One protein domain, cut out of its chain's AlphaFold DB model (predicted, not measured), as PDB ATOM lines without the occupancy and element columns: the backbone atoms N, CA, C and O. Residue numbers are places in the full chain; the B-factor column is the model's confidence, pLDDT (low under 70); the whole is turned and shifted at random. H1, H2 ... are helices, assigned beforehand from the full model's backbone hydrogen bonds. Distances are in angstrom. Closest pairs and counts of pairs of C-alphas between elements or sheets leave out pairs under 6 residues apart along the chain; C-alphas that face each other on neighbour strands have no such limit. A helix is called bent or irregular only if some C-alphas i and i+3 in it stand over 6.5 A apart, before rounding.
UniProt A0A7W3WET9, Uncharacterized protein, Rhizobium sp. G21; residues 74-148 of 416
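AT A GLANCE: This is residues 74 to 148 of the 416 residues of an uncharacterized protein of Rhizobium sp. G21 (UniProt A0A7W3WET9). The model has little regular structure: helices H1 and H2 lie side by side, and a long loop swings from H2 round to a third helix, H3, away from both. The 75 printed residues hold three named helices, in the order H1, H2, H3, and no named strand; the class is all helix, with 26 residues in named elements. The whole is compact but flat, radius of gyration of the C-alphas 13.1 A, spans 36 by 32 by 17 A.

HOW THE PARTS SIT: After residues 74 to 87, H1, residues 88 to 95, touches H2, residues 110 to 120; the closest C-alphas, of Asp 88 and Leu 112, are 4.7 A apart. They run the same way at a shallow tilt of 26 degrees. H3, residues 141 to 147, is apart from both. Every O i to N i+4 pair is within hydrogen-bond range in H2 and H3, 2 of 4 in H1.

IN THESE COORDINATES: H1 begins at C-alpha 88 (39.858, 17.727, 23.085), measures 12.0 A and is irregular: C-alphas 89 and 92 are 7.8 A apart. H2 measures 15.2 A; H3, 9.9 A, ends at C-alpha 147 (37.762, 8.502, 34.216).

THE WHOLE: The printed part has no cut; both links are long. Residues 120 to 126 stand free. Residues 78 to 81 and 124 to 148 have pLDDT under 70.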
ATOM      1  N   PHE A  74      46.549   2.968  16.930       86.06
ATOM      2  CA  PHE A  74      45.814   2.756  18.171       86.06
ATOM      3  C   PHE A  74      44.306   2.693  17.888       86.06
ATOM      4  O   PHE A  74      43.744   3.644  17.338       86.06
ATOM      5  N   PHE A  75      43.631   1.596  18.245       84.62
ATOM      6  CA  PHE A  75      42.201   1.401  17.947       84.62
ATOM      7  C   PHE A  75      41.416   0.640  19.025       84.62
ATOM      8  O   PHE A  75      40.530  -0.141  18.693       84.62
ATOM      9  N   GLU A  76      41.707   0.883  20.300       80.06
ATOM     10  CA  GLU A  76      41.086   0.152  21.409       80.06
ATOM     11  C   GLU A  76      39.558   0.296  21.515       80.06
ATOM     12  O   GLU A  76      38.940   1.274  21.066       80.06
ATOM     13  N   PHE A  77      38.964  -0.706  22.161       71.62
ATOM     14  CA  PHE A  77      37.531  -0.824  22.407       71.62
ATOM     15  C   PHE A  77      37.248  -0.870  23.909       71.62
ATOM     16  O   PHE A  77      38.087  -1.278  24.707       71.62
ATOM     17  N   ASN A  78      36.049  -0.451  24.299       68.88
ATOM     18  CA  ASN A  78      35.552  -0.673  25.649       68.88
ATOM     19  C   ASN A  78      35.001  -2.097  25.823       68.88
ATOM     20  O   ASN A  78      34.842  -2.837  24.850       68.88
ATOM     21  N   ASP A  79      34.617  -2.439  27.054       66.19
ATOM     22  CA  ASP A  79      34.073  -3.759  27.425       66.19
ATOM     23  C   ASP A  79      32.793  -4.155  26.660       66.19
ATOM     24  O   ASP A  79      32.385  -5.312  26.667       66.19
ATOM     25  N   TRP A  80      32.156  -3.201  25.976       60.62
ATOM     26  CA  TRP A  80      30.962  -3.404  25.150       60.62
ATOM     27  C   TRP A  80      31.290  -3.574  23.661       60.62
ATOM     28  O   TRP A  80      30.387  -3.540  22.824       60.62
ATOM     29  N   GLY A  81      32.573  -3.674  23.305       68.81
ATOM     30  CA  GLY A  81      33.020  -3.757  21.917       68.81
ATOM     31  C   GLY A  81      32.805  -2.463  21.126       68.81
ATOM     32  O   GLY A  81      32.771  -2.494  19.894       68.81
ATOM     33  N   LYS A  82      32.649  -1.309  21.793       73.81
ATOM     34  CA  LYS A  82      32.573   0.003  21.128       73.81
ATOM     35  C   LYS A  82      33.956   0.661  21.101       73.81
ATOM     36  O   LYS A  82      34.609   0.717  22.140       73.81
ATOM     37  N   PRO A  83      34.403   1.190  19.949       79.56
ATOM     38  CA  PRO A  83      35.692   1.863  19.864       79.56
ATOM     39  C   PRO A  83      35.664   3.160  20.672       79.56
ATOM     40  O   PRO A  83      34.660   3.880  20.643       79.56
ATOM     41  N   TYR A  84      36.775   3.494  21.323       79.81
ATOM     42  CA  TYR A  84      36.902   4.784  21.997       79.81
ATOM     43  C   TYR A  84      36.836   5.949  21.004       79.81
ATOM     44  O   TYR A  84      37.338   5.872  19.875       79.81
ATOM     45  N   VAL A  85      36.189   7.034  21.439       83.81
ATOM     46  CA  VAL A  85      36.076   8.287  20.690       83.81
ATOM     47  C   VAL A  85      36.786   9.386  21.473       83.81
ATOM     48  O   VAL A  85      36.336   9.788  22.541       83.81
ATOM     49  N   PHE A  86      37.899   9.867  20.932       84.25
ATOM     50  CA  PHE A  86      38.746  10.874  21.541       84.25
ATOM     51  C   PHE A  86      38.232  12.298  21.302       84.25
ATOM     52  O   PHE A  86      37.814  12.633  20.189       84.25
ATOM     53  N   LEU A  87      38.263  13.121  22.352       85.81
ATOM     54  CA  LEU A  87      37.841  14.521  22.381       85.81
ATOM     55  C   LEU A  87      39.023  15.418  22.774       85.81
ATOM     56  O   LEU A  87      40.110  14.917  23.048       85.81
ATOM     57  N   ASP A  88      38.809  16.734  22.796       83.69
ATOM     58  CA  ASP A  88      39.858  17.727  23.085       83.69
ATOM     59  C   ASP A  88      40.566  17.483  24.427       83.69
ATOM     60  O   ASP A  88      41.781  17.629  24.514       83.69
ATOM     61  N   GLU A  89      39.838  16.998  25.432       84.50
ATOM     62  CA  GLU A  89      40.366  16.650  26.758       84.50
ATOM     63  C   GLU A  89      41.302  15.426  26.771       84.50
ATOM     64  O   GLU A  89      41.998  15.191  27.753       84.50
ATOM     65  N   HIS A  90      41.371  14.650  25.683       84.94
ATOM     66  CA  HIS A  90      42.233  13.462  25.587       84.94
ATOM     67  C   HIS A  90      43.571  13.730  24.894       84.94
ATOM     68  O   HIS A  90      44.248  12.784  24.485       84.94
ATOM     69  N   LYS A  91      43.956  14.999  24.739       87.12
ATOM     70  CA  LYS A  91      45.223  15.398  24.122       87.12
ATOM     71  C   LYS A  91      46.420  14.665  24.738       87.12
ATOM     72  O   LYS A  91      47.130  13.967  24.018       87.12
ATOM     73  N   ASP A  92      46.580  14.757  26.054       81.44
ATOM     74  CA  ASP A  92      47.740  14.202  26.765       81.44
ATOM     75  C   ASP A  92      47.794  12.669  26.668       81.44
ATOM     76  O   ASP A  92      48.866  12.068  26.614       81.44
ATOM     77  N   VAL A  93      46.624  12.020  26.578       80.75
ATOM     78  CA  VAL A  93      46.536  10.575  26.339       80.75
ATOM     79  C   VAL A  93      47.140  10.235  24.983       80.75
ATOM     80  O   VAL A  93      47.966   9.332  24.908       80.75
ATOM     81  N   LEU A  94      46.749  10.949  23.922       84.38
ATOM     82  CA  LEU A  94      47.232  10.682  22.567       84.38
ATOM     83  C   LEU A  94      48.712  11.043  22.379       84.38
ATOM     84  O   LEU A  94      49.401  10.328  21.659       84.38
ATOM     85  N   GLU A  95      49.218  12.096  23.030       83.31
ATOM     86  CA  GLU A  95      50.648  12.452  22.985       83.31
ATOM     87  C   GLU A  95      51.539  11.342  23.571       83.31
ATOM     88  O   GLU A  95      52.660  11.133  23.107       83.31
ATOM     89  N   GLY A  96      51.036  10.612  24.572       77.06
ATOM     90  CA  GLY A  96      51.743   9.502  25.212       77.06
ATOM     91  C   GLY A  96      51.647   8.163  24.474       77.06
ATOM     92  O   GLY A  96      52.260   7.188  24.911       77.06
ATOM     93  N   LEU A  97      50.876   8.072  23.384       77.19
ATOM     94  CA  LEU A  97      50.699   6.821  22.652       77.19
ATOM     95  C   LEU A  97      51.874   6.559  21.694       77.19
ATOM     96  O   LEU A  97      52.150   7.372  20.816       77.19
ATOM     97  N   PRO A  98      52.514   5.380  21.748       75.56
ATOM     98  CA  PRO A  98      53.615   5.015  20.859       75.56
ATOM     99  C   PRO A  98      53.123   4.460  19.501       75.56
ATOM    100  O   PRO A  98      53.686   3.513  18.944       75.56
ATOM    101  N   PHE A  99      52.049   5.041  18.963       77.88
ATOM    102  CA  PHE A  99      51.448   4.677  17.679       77.88
ATOM    103  C   PHE A  99      51.578   5.831  16.689       77.88
ATOM    104  O   PHE A  99      51.554   6.997  17.068       77.88
ATOM    105  N   PHE A 100      51.694   5.506  15.402       80.56
ATOM    106  CA  PHE A 100      51.766   6.522  14.353       80.56
ATOM    107  C   PHE A 100      50.379   7.093  14.019       80.56
ATOM    108  O   PHE A 100      50.244   8.260  13.663       80.56
ATOM    109  N   PHE A 101      49.334   6.276  14.160       87.00
ATOM    110  CA  PHE A 101      47.940   6.659  13.969       87.00
ATOM    111  C   PHE A 101      47.119   6.362  15.227       87.00
ATOM    112  O   PHE A 101      47.435   5.450  15.989       87.00
ATOM    113  N   ALA A 102      46.002   7.066  15.408       88.81
ATOM    114  CA  ALA A 102      45.022   6.768  16.450       88.81
ATOM    115  C   ALA A 102      43.592   6.947  15.934       88.81
ATOM    116  O   ALA A 102      43.314   7.772  15.061       88.81
ATOM    117  N   ARG A 103      42.660   6.169  16.491       90.50
ATOM    118  CA  ARG A 103      41.223   6.275  16.220       90.50
ATOM    119  C   ARG A 103      40.391   5.875  17.445       90.50
ATOM    120  O   ARG A 103      40.825   5.051  18.236       90.50
ATOM    121  N   LYS A 104      39.157   6.363  17.587       91.50
ATOM    122  CA  LYS A 104      38.442   7.307  16.702       91.50
ATOM    123  C   LYS A 104      38.499   8.720  17.261       91.50
ATOM    124  O   LYS A 104      38.469   8.884  18.465       91.50
ATOM    125  N   ILE A 105      38.506   9.739  16.408       88.81
ATOM    126  CA  ILE A 105      38.464  11.138  16.852       88.81
ATOM    127  C   ILE A 105      37.045  11.687  16.677       88.81
ATOM    128  O   ILE A 105      36.476  11.616  15.587       88.81
ATOM    129  N   GLY A 106      36.459  12.236  17.741       85.56
ATOM    130  CA  GLY A 106      35.104  12.785  17.726       85.56
ATOM    131  C   GLY A 106      34.994  14.022  16.835       85.56
ATOM    132  O   GLY A 106      35.912  14.837  16.776       85.56
ATOM    133  N   GLY A 107      33.870  14.203  16.134       86.75
ATOM    134  CA  GLY A 107      33.675  15.322  15.194       86.75
ATOM    135  C   GLY A 107      33.840  16.717  15.818       86.75
ATOM    136  O   GLY A 107      34.266  17.644  15.143       86.75
ATOM    137  N   ARG A 108      33.579  16.846  17.126       82.00
ATOM    138  CA  ARG A 108      33.709  18.104  17.882       82.00
ATOM    139  C   ARG A 108      35.121  18.398  18.401       82.00
ATOM    140  O   ARG A 108      35.335  19.496  18.888       82.00
ATOM    141  N   ALA A 109      36.059  17.456  18.286       89.88
ATOM    142  CA  ALA A 109      37.422  17.585  18.808       89.88
ATOM    143  C   ALA A 109      38.298  18.531  17.950       89.88
ATOM    144  O   ALA A 109      39.194  18.087  17.223       89.88
ATOM    145  N   LYS A 110      37.940  19.818  17.891       91.94
ATOM    146  CA  LYS A 110      38.616  20.808  17.038       91.94
ATOM    147  C   LYS A 110      39.986  21.170  17.607       91.94
ATOM    148  O   LYS A 110      40.936  21.248  16.833       91.94
ATOM    149  N   GLY A 111      40.092  21.326  18.929       92.69
ATOM    150  CA  GLY A 111      41.356  21.634  19.600       92.69
ATOM    151  C   GLY A 111      42.377  20.509  19.452       92.69
ATOM    152  O   GLY A 111      43.529  20.762  19.115       92.69
ATOM    153  N   LEU A 112      41.933  19.258  19.587       90.69
ATOM    154  CA  LEU A 112      42.755  18.066  19.394       90.69
ATOM    155  C   LEU A 112      43.319  18.000  17.975       90.69
ATOM    156  O   LEU A 112      44.503  17.748  17.782       90.69
ATOM    157  N   ARG A 113      42.465  18.240  16.970       93.62
ATOM    158  CA  ARG A 113      42.880  18.242  15.561       93.62
ATOM    159  C   ARG A 113      43.869  19.356  15.262       93.62
ATOM    160  O   ARG A 113      44.864  19.083  14.606       93.62
ATOM    161  N   ALA A 114      43.595  20.573  15.731       95.06
ATOM    162  CA  ALA A 114      44.499  21.704  15.555       95.06
ATOM    163  C   ALA A 114      45.863  21.406  16.188       95.06
ATOM    164  O   ALA A 114      46.886  21.493  15.520       95.06
ATOM    165  N   HIS A 115      45.863  20.914  17.428       93.62
ATOM    166  CA  HIS A 115      47.082  20.552  18.134       93.62
ATOM    167  C   HIS A 115      47.919  19.503  17.379       93.62
ATOM    168  O   HIS A 115      49.105  19.717  17.142       93.62
ATOM    169  N   PHE A 116      47.321  18.384  16.955       90.38
ATOM    170  CA  PHE A 116      48.070  17.357  16.220       90.38
ATOM    171  C   PHE A 116      48.446  17.784  14.791       90.38
ATOM    172  O   PHE A 116      49.417  17.256  14.253       90.38
ATOM    173  N   ALA A 117      47.743  18.749  14.188       90.56
ATOM    174  CA  ALA A 117      48.175  19.378  12.940       90.56
ATOM    175  C   ALA A 117      49.455  20.206  13.149       90.56
ATOM    176  O   ALA A 117      50.394  20.075  12.365       90.56
ATOM    177  N   ASP A 118      49.536  20.967  14.243       91.81
ATOM    178  CA  ASP A 118      50.742  21.718  14.609       91.81
ATOM    179  C   ASP A 118      51.918  20.785  14.929       91.81
ATOM    180  O   ASP A 118      53.054  21.066  14.551       91.81
ATOM    181  N   VAL A 119      51.662  19.653  15.598       86.88
ATOM    182  CA  VAL A 119      52.681  18.614  15.843       86.88
ATOM    183  C   VAL A 119      53.165  18.005  14.527       86.88
ATOM    184  O   VAL A 119      54.368  17.839  14.338       86.88
ATOM    185  N   ALA A 120      52.255  17.698  13.599       83.44
ATOM    186  CA  ALA A 120      52.603  17.128  12.299       83.44
ATOM    187  C   ALA A 120      53.377  18.105  11.392       83.44
ATOM    188  O   ALA A 120      54.143  17.659  10.540       83.44
ATOM    189  N   ALA A 121      53.196  19.417  11.573       87.44
ATOM    190  CA  ALA A 121      53.934  20.453  10.847       87.44
ATOM    191  C   ALA A 121      55.386  20.627  11.335       87.44
ATOM    192  O   ALA A 121      56.199  21.256  10.657       87.44
ATOM    193  N   GLN A 122      55.726  20.083  12.504       85.88
ATOM    194  CA  GLN A 122      57.082  20.116  13.045       85.88
ATOM    195  C   GLN A 122      57.950  19.005  12.438       85.88
ATOM    196  O   GLN A 122      57.459  18.019  11.890       85.88
ATOM    197  N   ALA A 123      59.275  19.147  12.552       77.88
ATOM    198  CA  ALA A 123      60.202  18.110  12.114       77.88
ATOM    199  C   ALA A 123      59.889  16.777  12.817       77.88
ATOM    200  O   ALA A 123      59.831  16.711  14.048       77.88
ATOM    201  N   ALA A 124      59.700  15.719  12.024       64.81
ATOM    202  CA  ALA A 124      59.316  14.411  12.530       64.81
ATOM    203  C   ALA A 124      60.334  13.910  13.563       64.81
ATOM    204  O   ALA A 124      61.503  13.661  13.255       64.81
ATOM    205  N   ARG A 125      59.878  13.723  14.803       65.12
ATOM    206  CA  ARG A 125      60.644  12.969  15.795       65.12
ATOM    207  C   ARG A 125      60.684  11.517  15.331       65.12
ATOM    208  O   ARG A 125      59.659  10.973  14.921       65.12
ATOM    209  N   ARG A 126      61.856  10.874  15.387       57.88
ATOM    210  CA  ARG A 126      61.927   9.419  15.192       57.88
ATOM    211  C   ARG A 126      61.005   8.780  16.236       57.88
ATOM    212  O   ARG A 126      61.211   9.054  17.420       57.88
ATOM    213  N   PRO A 127      59.991   7.991  15.843       55.19
ATOM    214  CA  PRO A 127      59.121   7.366  16.823       55.19
ATOM    215  C   PRO A 127      59.965   6.438  17.698       55.19
ATOM    216  O   PRO A 127      60.895   5.793  17.206       55.19
ATOM    217  N   ALA A 128      59.658   6.381  18.994       55.28
ATOM    218  CA  ALA A 128      60.237   5.369  19.862       55.28
ATOM    219  C   ALA A 128      59.893   3.997  19.258       55.28
ATOM    220  O   ALA A 128      58.724   3.670  19.028       55.28
ATOM    221  N   TRP A 129      60.922   3.236  18.883       52.84
ATOM    222  CA  TRP A 129      60.720   1.949  18.215       52.84
ATOM    223  C   TRP A 129      60.293   0.853  19.192       52.84
ATOM    224  O   TRP A 129      59.804  -0.183  18.748       52.84
ATOM    225  N   ASP A 130      60.431   1.123  20.489       55.41
ATOM    226  CA  ASP A 130      60.112   0.227  21.587       55.41
ATOM    227  C   ASP A 130      58.649   0.429  22.004       55.41
ATOM    228  O   ASP A 130      58.298   1.371  22.717       55.41
ATOM    229  N   VAL A 131      57.767  -0.403  21.446       51.44
ATOM    230  CA  VAL A 131      56.342  -0.437  21.790       51.44
ATOM    231  C   VAL A 131      56.101  -1.740  22.527       51.44
ATOM    232  O   VAL A 131      56.434  -2.784  21.963       51.44
ATOM    233  N   PRO A 132      55.530  -1.709  23.742       48.81
ATOM    234  CA  PRO A 132      55.303  -2.925  24.506       48.81
ATOM    235  C   PRO A 132      54.443  -3.919  23.724       48.81
ATOM    236  O   PRO A 132      53.566  -3.519  22.945       48.81
ATOM    237  N   ALA A 133      54.666  -5.214  23.954       48.00
ATOM    238  CA  ALA A 133      53.829  -6.262  23.386       48.00
ATOM    239  C   ALA A 133      52.353  -6.036  23.758       48.00
ATOM    240  O   ALA A 133      52.021  -5.362  24.739       48.00
ATOM    241  N   ARG A 134      51.436  -6.611  22.974       42.56
ATOM    242  CA  ARG A 134      49.988  -6.535  23.217       42.56
ATOM    243  C   ARG A 134      49.679  -7.067  24.631       42.56
ATOM    244  O   ARG A 134      49.652  -8.274  24.832       42.56
ATOM    245  N   GLY A 135      49.484  -6.167  25.600       41.69
ATOM    246  CA  GLY A 135      49.263  -6.491  27.020       41.69
ATOM    247  C   GLY A 135      50.252  -5.864  28.016       41.69
ATOM    248  O   GLY A 135      49.949  -5.828  29.203       41.69
ATOM    249  N   GLU A 136      51.379  -5.307  27.564       38.78
ATOM    250  CA  GLU A 136      52.407  -4.676  28.418       38.78
ATOM    251  C   GLU A 136      52.335  -3.138  28.415       38.78
ATOM    252  O   GLU A 136      53.330  -2.444  28.614       38.78
ATOM    253  N   PHE A 137      51.161  -2.555  28.164       39.38
ATOM    254  CA  PHE A 137      51.036  -1.098  28.202       39.38
ATOM    255  C   PHE A 137      51.124  -0.581  29.650       39.38
ATOM    256  O   PHE A 137      50.304  -0.973  30.480       39.38
ATOM    257  N   PRO A 138      52.061   0.332  29.978       37.41
ATOM    258  CA  PRO A 138      52.306   0.768  31.354       37.41
ATOM    259  C   PRO A 138      51.320   1.837  31.838       37.41
ATOM    260  O   PRO A 138      51.406   2.312  32.971       37.41
ATOM    261  N   LEU A 139      50.352   2.227  31.011       40.78
ATOM    262  CA  LEU A 139      49.209   2.970  31.504       40.78
ATOM    263  C   LEU A 139      48.278   1.941  32.122       40.78
ATOM    264  O   LEU A 139      47.864   1.008  31.445       40.78
ATOM    265  N   ARG A 140      47.918   2.112  33.396       41.97
ATOM    266  CA  ARG A 140      46.712   1.480  33.936       41.97
ATOM    267  C   ARG A 140      45.531   1.997  33.115       41.97
ATOM    268  O   ARG A 140      44.895   2.976  33.509       41.97
ATOM    269  N   VAL A 141      45.300   1.394  31.949       45.53
ATOM    270  CA  VAL A 141      44.287   1.796  30.974       45.53
ATOM    271  C   VAL A 141      42.950   1.789  31.708       45.53
ATOM    272  O   VAL A 141      42.243   2.779  31.675       45.53
ATOM    273  N   ASP A 142      42.716   0.812  32.585       49.12
ATOM    274  CA  ASP A 142      41.579   0.732  33.506       49.12
ATOM    275  C   ASP A 142      41.293   2.024  34.291       49.12
ATOM    276  O   ASP A 142      40.137   2.340  34.553       49.12
ATOM    277  N   ARG A 143      42.323   2.771  34.713       44.44
ATOM    278  CA  ARG A 143      42.168   3.979  35.541       44.44
ATOM    279  C   ARG A 143      41.809   5.194  34.689       44.44
ATOM    280  O   ARG A 143      40.919   5.943  35.078       44.44
ATOM    281  N   ILE A 144      42.450   5.334  33.526       48.03
ATOM    282  CA  ILE A 144      42.160   6.393  32.548       48.03
ATOM    283  C   ILE A 144      40.789   6.141  31.905       48.03
ATOM    284  O   ILE A 144      39.959   7.041  31.858       48.03
ATOM    285  N   LEU A 145      40.491   4.898  31.523       49.34
ATOM    286  CA  LEU A 145      39.214   4.472  30.944       49.34
ATOM    287  C   LEU A 145      38.038   4.616  31.914       49.34
ATOM    288  O   LEU A 145      36.942   4.960  31.482       49.34
ATOM    289  N   LYS A 146      38.252   4.407  33.222       49.59
ATOM    290  CA  LYS A 146      37.235   4.683  34.255       49.59
ATOM    291  C   LYS A 146      36.966   6.175  34.450       49.59
ATOM    292  O   LYS A 146      35.869   6.510  34.890       49.59
ATOM    293  N   SER A 147      37.931   7.044  34.146       47.84
ATOM    294  CA  SER A 147      37.762   8.502  34.216       47.84
ATOM    295  C   SER A 147      37.182   9.128  32.946       47.84
ATOM    296  O   SER A 147      36.800  10.293  32.984       47.84
ATOM    297  N   LEU A 148      37.082   8.381  31.838       45.06
ATOM    298  CA  LEU A 148      36.480   8.889  30.606       45.06
ATOM    299  C   LEU A 148      34.947   8.952  30.725       45.06
ATOM    300  O   LEU A 148      34.330   7.973  31.163       45.06
TER     301      LEU A 148